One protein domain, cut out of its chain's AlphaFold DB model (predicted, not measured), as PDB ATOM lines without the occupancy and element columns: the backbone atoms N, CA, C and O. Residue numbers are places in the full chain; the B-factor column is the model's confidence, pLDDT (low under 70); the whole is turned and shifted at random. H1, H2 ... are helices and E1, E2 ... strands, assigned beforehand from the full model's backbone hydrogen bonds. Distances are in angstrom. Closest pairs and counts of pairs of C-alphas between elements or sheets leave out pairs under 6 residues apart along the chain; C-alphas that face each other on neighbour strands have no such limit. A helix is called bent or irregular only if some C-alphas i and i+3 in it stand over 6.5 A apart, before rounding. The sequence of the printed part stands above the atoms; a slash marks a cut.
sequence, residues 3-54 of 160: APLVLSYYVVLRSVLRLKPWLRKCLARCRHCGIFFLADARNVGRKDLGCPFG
ATOM      1  N   ALA A   3     236.071 371.255 285.638       77.00
ATOM      2  CA  ALA A   3     236.948 370.380 286.421       77.00
ATOM      3  C   ALA A   3     237.324 369.041 285.736       77.00
ATOM      4  O   ALA A   3     238.520 368.758 285.663       77.00
ATOM      5  N   PRO A   4     236.387 368.244 285.176       86.19
ATOM      6  CA  PRO A   4     236.751 366.979 284.525       86.19
ATOM      7  C   PRO A   4     237.622 367.183 283.276       86.19
ATOM      8  O   PRO A   4     238.549 366.414 283.040       86.19
ATOM      9  N   LEU A   5     237.389 368.265 282.524       89.19
ATOM     10  CA  LEU A   5     238.200 368.636 281.361       89.19
ATOM     11  C   LEU A   5     239.637 369.013 281.755       89.19
ATOM     12  O   LEU A   5     240.589 368.682 281.058       89.19
ATOM     13  N   VAL A   6     239.808 369.714 282.878       89.38
ATOM     14  CA  VAL A   6     241.142 370.095 283.373       89.38
ATOM     15  C   VAL A   6     241.910 368.870 283.866       89.38
ATOM     16  O   VAL A   6     243.111 368.765 283.625       89.38
ATOM     17  N   LEU A   7     241.227 367.923 284.513       91.75
ATOM     18  CA  LEU A   7     241.840 366.672 284.954       91.75
ATOM     19  C   LEU A   7     242.311 365.823 283.769       91.75
ATOM     20  O   LEU A   7     243.472 365.411 283.753       91.75
ATOM     21  N   SER A   8     241.462 365.616 282.755       92.75
ATOM     22  CA  SER A   8     241.855 364.876 281.548       92.75
ATOM     23  C   SER A   8     243.009 365.568 280.821       92.75
ATOM     24  O   SER A   8     243.986 364.921 280.439       92.75
ATOM     25  N   TYR A   9     242.971 366.899 280.736       94.50
ATOM     26  CA  TYR A   9     244.073 367.686 280.202       94.50
ATOM     27  C   TYR A   9     245.382 367.473 280.973       94.50
ATOM     28  O   TYR A   9     246.431 367.313 280.355       94.50
ATOM     29  N   TYR A  10     245.357 367.431 282.307       95.94
ATOM     30  CA  TYR A  10     246.560 367.196 283.110       95.94
ATOM     31  C   TYR A  10     247.151 365.800 282.937       95.94
ATOM     32  O   TYR A  10     248.376 365.662 282.993       95.94
ATOM     33  N   VAL A  11     246.327 364.781 282.695       96.50
ATOM     34  CA  VAL A  11     246.823 363.446 282.331       96.50
ATOM     35  C   VAL A  11     247.623 363.533 281.032       96.50
ATOM     36  O   VAL A  11     248.790 363.143 281.003       96.50
ATOM     37  N   VAL A  12     247.045 364.142 279.992       96.69
ATOM     38  CA  VAL A  12     247.713 364.326 278.694       96.69
ATOM     39  C   VAL A  12     248.975 365.176 278.833       96.69
ATOM     40  O   VAL A  12     250.033 364.802 278.329       96.69
ATOM     41  N   LEU A  13     248.898 366.290 279.562       95.50
ATOM     42  CA  LEU A  13     250.019 367.197 279.789       95.50
ATOM     43  C   LEU A  13     251.199 366.472 280.439       95.50
ATOM     44  O   LEU A  13     252.334 366.625 279.992       95.50
ATOM     45  N   ARG A  14     250.950 365.652 281.466       96.56
ATOM     46  CA  ARG A  14     252.004 364.863 282.119       96.56
ATOM     47  C   ARG A  14     252.631 363.859 281.159       96.56
ATOM     48  O   ARG A  14     253.856 363.773 281.121       96.56
ATOM     49  N   SER A  15     251.829 363.148 280.368       97.12
ATOM     50  CA  SER A  15     252.336 362.209 279.360       97.12
ATOM     51  C   SER A  15     253.207 362.911 278.314       97.12
ATOM     52  O   SER A  15     254.322 362.471 278.044       97.12
ATOM     53  N   VAL A  16     252.764 364.064 277.801       96.31
ATOM     54  CA  VAL A  16     253.537 364.879 276.851       96.31
ATOM     55  C   VAL A  16     254.852 365.356 277.465       96.31
ATOM     56  O   VAL A  16     255.889 365.262 276.818       96.31
ATOM     57  N   LEU A  17     254.845 365.829 278.713       96.12
ATOM     58  CA  LEU A  17     256.057 366.305 279.392       96.12
ATOM     59  C   LEU A  17     257.034 365.181 279.770       96.12
ATOM     60  O   LEU A  17     258.218 365.463 279.961       96.12
ATOM     61  N   ARG A  18     256.562 363.933 279.892       96.50
ATOM     62  CA  ARG A  18     257.422 362.746 280.037       96.50
ATOM     63  C   ARG A  18     258.094 362.390 278.713       96.50
ATOM     64  O   ARG A  18     259.300 362.193 278.695       96.50
ATOM     65  N   LEU A  19     257.329 362.369 277.619       97.44
ATOM     66  CA  LEU A  19     257.841 362.043 276.282       97.44
ATOM     67  C   LEU A  19     258.717 363.154 275.688       97.44
ATOM     68  O   LEU A  19     259.638 362.877 274.928       97.44
ATOM     69  N   LYS A  20     258.427 364.419 276.011       96.38
ATOM     70  CA  LYS A  20     259.101 365.603 275.459       96.38
ATOM     71  C   LYS A  20     259.516 366.575 276.572       96.38
ATOM     72  O   LYS A  20     258.897 367.633 276.732       96.38
ATOM     73  N   PRO A  21     260.575 366.264 277.345       95.56
ATOM     74  CA  PRO A  21     260.984 367.069 278.499       95.56
ATOM     75  C   PRO A  21     261.339 368.523 278.161       95.56
ATOM     76  O   PRO A  21     261.109 369.420 278.972       95.56
ATOM     77  N   TRP A  22     261.835 368.790 276.949       93.69
ATOM     78  CA  TRP A  22     262.184 370.144 276.501       93.69
ATOM     79  C   TRP A  22     260.982 371.096 276.424       93.69
ATOM     80  O   TRP A  22     261.178 372.308 276.406       93.69
ATOM     81  N   LEU A  23     259.742 370.587 276.403       94.69
ATOM     82  CA  LEU A  23     258.526 371.409 276.444       94.69
ATOM     83  C   LEU A  23     258.253 372.016 277.824       94.69
ATOM     84  O   LEU A  23     257.422 372.915 277.929       94.69
ATOM     85  N   ARG A  24     258.966 371.595 278.878       94.12
ATOM     86  CA  ARG A  24     258.838 372.191 280.220       94.12
ATOM     87  C   ARG A  24     259.119 373.692 280.224       94.12
ATOM     88  O   ARG A  24     258.477 374.409 280.980       94.12
ATOM     89  N   LYS A  25     259.998 374.182 279.341       93.62
ATOM     90  CA  LYS A  25     260.249 375.627 279.183       93.62
ATOM     91  C   LYS A  25     259.000 376.399 278.748       93.62
ATOM     92  O   LYS A  25     258.835 377.555 279.109       93.62
ATOM     93  N   CYS A  26     258.108 375.742 278.008       94.44
ATOM     94  CA  CYS A  26     256.850 376.296 277.522       94.44
ATOM     95  C   CYS A  26     255.701 376.137 278.530       94.44
ATOM     96  O   CYS A  26     254.580 376.568 278.252       94.44
ATOM     97  N   LEU A  27     255.937 375.494 279.677       95.19
ATOM     98  CA  LEU A  27     254.920 375.318 280.699       95.19
ATOM     99  C   LEU A  27     254.667 376.654 281.403       95.19
ATOM    100  O   LEU A  27     255.540 377.206 282.066       95.19
ATOM    101  N   ALA A  28     253.446 377.155 281.278       94.94
ATOM    102  CA  ALA A  28     252.992 378.382 281.902       94.94
ATOM    103  C   ALA A  28     251.906 378.091 282.938       94.94
ATOM    104  O   ALA A  28     251.161 377.116 282.834       94.94
ATOM    105  N   ARG A  29     251.784 378.979 283.926       95.25
ATOM    106  CA  ARG A  29     250.691 378.972 284.899       95.25
ATOM    107  C   ARG A  29     249.761 380.137 284.610       95.25
ATOM    108  O   ARG A  29     250.206 381.270 284.449       95.25
ATOM    109  N   CYS A  30     248.463 379.873 284.558       93.56
ATOM    110  CA  CYS A  30     247.492 380.931 284.342       93.56
ATOM    111  C   CYS A  30     247.437 381.897 285.524       93.56
ATOM    112  O   CYS A  30     247.242 381.471 286.662       93.56
ATOM    113  N   ARG A  31     247.490 383.202 285.233       93.69
ATOM    114  CA  ARG A  31     247.380 384.270 286.238       93.69
ATOM    115  C   ARG A  31     246.045 384.287 286.992       93.69
ATOM    116  O   ARG A  31     245.992 384.769 288.115       93.69
ATOM    117  N   HIS A  32     244.967 383.807 286.375       91.56
ATOM    118  CA  HIS A  32     243.612 383.944 286.917       91.56
ATOM    119  C   HIS A  32     243.147 382.718 287.703       91.56
ATOM    120  O   HIS A  32     242.606 382.862 288.790       91.56
ATOM    121  N   CYS A  33     243.341 381.518 287.153       91.50
ATOM    122  CA  CYS A  33     242.835 380.275 287.745       91.50
ATOM    123  C   CYS A  33     243.939 379.300 288.170       91.50
ATOM    124  O   CYS A  33     243.645 378.207 288.636       91.50
ATOM    125  N   GLY A  34     245.213 379.650 287.967       92.31
ATOM    126  CA  GLY A  34     246.345 378.825 288.383       92.31
ATOM    127  C   GLY A  34     246.556 377.539 287.578       92.31
ATOM    128  O   GLY A  34     247.485 376.803 287.897       92.31
ATOM    129  N   ILE A  35     245.744 377.275 286.550       93.88
ATOM    130  CA  ILE A  35     245.875 376.092 285.694       93.88
ATOM    131  C   ILE A  35     247.197 376.145 284.920       93.88
ATOM    132  O   ILE A  35     247.524 377.179 284.329       93.88
ATOM    133  N   PHE A  36     247.933 375.034 284.907       94.62
ATOM    134  CA  PHE A  36     249.125 374.879 284.073       94.62
ATOM    135  C   PHE A  36     248.738 374.587 282.628       94.62
ATOM    136  O   PHE A  36     247.799 373.837 282.394       94.62
ATOM    137  N   PHE A  37     249.447 375.158 281.659       94.62
ATOM    138  CA  PHE A  37     249.239 374.873 280.240       94.62
ATOM    139  C   PHE A  37     250.514 375.104 279.427       94.62
ATOM    140  O   PHE A  37     251.425 375.794 279.875       94.62
ATOM    141  N   LEU A  38     250.582 374.538 278.222       94.69
ATOM    142  CA  LEU A  38     251.670 374.822 277.284       94.69
ATOM    143  C   LEU A  38     251.381 376.122 276.529       94.69
ATOM    144  O   LEU A  38     250.376 376.229 275.827       94.69
ATOM    145  N   ALA A  39     252.260 377.105 276.689       94.12
ATOM    146  CA  ALA A  39     252.255 378.342 275.924       94.12
ATOM    147  C   ALA A  39     253.204 378.245 274.717       94.12
ATOM    148  O   ALA A  39     254.096 377.402 274.667       94.12
ATOM    149  N   ASP A  40     253.021 379.128 273.734       92.00
ATOM    150  CA  ASP A  40     253.985 379.300 272.638       92.00
ATOM    151  C   ASP A  40     255.372 379.669 273.201       92.00
ATOM    152  O   ASP A  40     255.460 380.399 274.192       92.00
ATOM    153  N   ALA A  41     256.449 379.195 272.567       91.81
ATOM    154  CA  ALA A  41     257.826 379.446 272.998       91.81
ATOM    155  C   ALA A  41     258.168 380.948 273.107       91.81
ATOM    156  O   ALA A  41     259.009 381.335 273.914       91.81
ATOM    157  N   ARG A  42     257.473 381.817 272.365       93.38
ATOM    158  CA  ARG A  42     257.604 383.281 272.468       93.38
ATOM    159  C   ARG A  42     257.098 383.854 273.791       93.38
ATOM    160  O   ARG A  42     257.396 384.993 274.124       93.38
ATOM    161  N   ASN A  43     256.308 383.088 274.537       91.62
ATOM    162  CA  ASN A  43     255.725 383.505 275.809       91.62
ATOM    163  C   ASN A  43     256.455 382.914 277.025       91.62
ATOM    164  O   ASN A  43     255.951 383.020 278.145       91.62
ATOM    165  N   VAL A  44     257.619 382.288 276.829       91.50
ATOM    166  CA  VAL A  44     258.431 381.737 277.922       91.50
ATOM    167  C   VAL A  44     258.758 382.842 278.934       91.50
ATOM    168  O   VAL A  44     259.135 383.951 278.564       91.50
ATOM    169  N   GLY A  45     258.559 382.557 280.223       87.38
ATOM    170  CA  GLY A  45     258.812 383.498 281.321       87.38
ATOM    171  C   GLY A  45     257.702 384.523 281.591       87.38
ATOM    172  O   GLY A  45     257.730 385.185 282.632       87.38
ATOM    173  N   ARG A  46     256.685 384.642 280.727       92.31
ATOM    174  CA  ARG A  46     255.562 385.557 280.978       92.31
ATOM    175  C   ARG A  46     254.677 385.080 282.127       92.31
ATOM    176  O   ARG A  46     254.268 383.923 282.183       92.31
ATOM    177  N   LYS A  47     254.317 386.012 283.017       89.38
ATOM    178  CA  LYS A  47     253.484 385.762 284.213       89.38
ATOM    179  C   LYS A  47     252.035 386.243 284.071       89.38
ATOM    180  O   LYS A  47     251.227 386.059 284.977       89.38
ATOM    181  N   ASP A  48     251.692 386.870 282.951       90.81
ATOM    182  CA  ASP A  48     250.397 387.511 282.709       90.81
ATOM    183  C   ASP A  48     249.497 386.740 281.730       90.81
ATOM    184  O   ASP A  48     248.496 387.267 281.246       90.81
ATOM    185  N   LEU A  49     249.822 385.474 281.460       92.44
ATOM    186  CA  LEU A  49     249.090 384.656 280.501       92.44
ATOM    187  C   LEU A  49     247.770 384.108 281.074       92.44
ATOM    188  O   LEU A  49     247.670 383.663 282.225       92.44
ATOM    189  N   GLY A  50     246.744 384.093 280.223       92.75
ATOM    190  CA  GLY A  50     245.464 383.433 280.475       92.75
ATOM    191  C   GLY A  50     245.454 382.003 279.932       92.75
ATOM    192  O   GLY A  50     245.989 381.753 278.856       92.75
ATOM    193  N   CYS A  51     244.817 381.074 280.649       91.69
ATOM    194  CA  CYS A  51     244.665 379.699 280.174       91.69
ATOM    195  C   CYS A  51     243.725 379.620 278.955       91.69
ATOM    196  O   CYS A  51     242.840 380.477 278.795       91.69
ATOM    197  N   PRO A  52     243.848 378.551 278.147       89.88
ATOM    198  CA  PRO A  52     242.935 378.283 277.035       89.88
ATOM    199  C   PRO A  52     241.530 377.856 277.493       89.88
ATOM    200  O   PRO A  52     240.590 377.934 276.713       89.88
ATOM    201  N   PHE A  53     241.346 377.488 278.766       89.75
ATOM    202  CA  PHE A  53     240.061 377.042 279.334       89.75
ATOM    203  C   PHE A  53     239.074 378.179 279.644       89.75
ATOM    204  O   PHE A  53     238.087 377.971 280.343       89.75
ATOM    205  N   GLY A  54     239.342 379.391 279.155       89.31
ATOM    206  CA  GLY A  54     238.394 380.505 279.196       89.31
ATOM    207  C   GLY A  54     238.925 381.781 279.839       89.31
ATOM    208  O   GLY A  54     238.452 382.857 279.484       89.31
TER     209      GLY A  54
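This is residues 3 to 54 of the 160 residues of an uncharacterized protein of Chloroflexi bacterium (UniProt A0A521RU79). A small two-stranded hairpin, E1 and E2, sits in the middle of a flat domain, with the long helix H1 passing along one side of it, nearest to E2, and a winding stretch with no named element, residues 39 to 54, lying mostly on the other side. The short helix H2 makes the corner at one end of H1, where the backbone turns and folds back into the hairpin. The printed part has 52 residues, with two named helices and two named strands in the order H1, H2, E1, E2; the sheet's order is E1 - E2, antiparallel, and the class is mixed, helices and strands. The whole is compact, with a radius of gyration of the C-alphas of 10.8 A, and its C-alphas span 27 by 25 by 12 A.

Begin at the sheet, where E1, residues 27 to 29, and E2, residues 36 to 38, form a hairpin. They are antiparallel, with 141 degrees between their directions, and C-alphas 29 and 36, which face each other, are 4.5 A apart. Look across the pair for N 28 and O 37 at 2.8 A and N 37 and O 28 at 2.9 A, both within hydrogen-bond range. Next find H1, residues 3 to 19: its closest C-alpha to E2 is that of Leu 13, 7.7 A from that of Phe 37, while H1 and E1 are apart. For H2, residues 21 to 26, the closest C-alphas to E2 are those of Cys 26 and Leu 38, 5.4 A apart. H1 and H2 are close but not clearly touching, their closest C-alphas being those of Leu 17 and Leu 23 at 6.4 A. They run opposite ways at a steep tilt of 53 degrees. In H1 every O i to N i+4 pair is within hydrogen-bond range; in H2 0 of 2 are, beside 2 of 3 O i to N i+3 pairs.

E1 measures 7.0 A from first to last C-alpha and E2 7.3 A; E2 ends at C-alpha 38, (251.670, 374.822, 277.284). Find C-alpha 3 at (236.948, 370.380, 286.421); from there H1 runs 24.7 A to C-alpha 19 at (257.841, 362.043, 276.282). H2 covers 10.2 A and is neither bent nor irregular, but only just: C-alphas 22 and 25 are 6.4 A apart.

The two C-alphas farthest apart, those of Pro 4 and Arg 42, are 29.1 A from each other. The printed part has no cut; the links H1 to H2 and H2 to E1 are tight, and E1 to E2 is short. The mean pLDDT of the printed part is 93.0, and no printed residue is under 70.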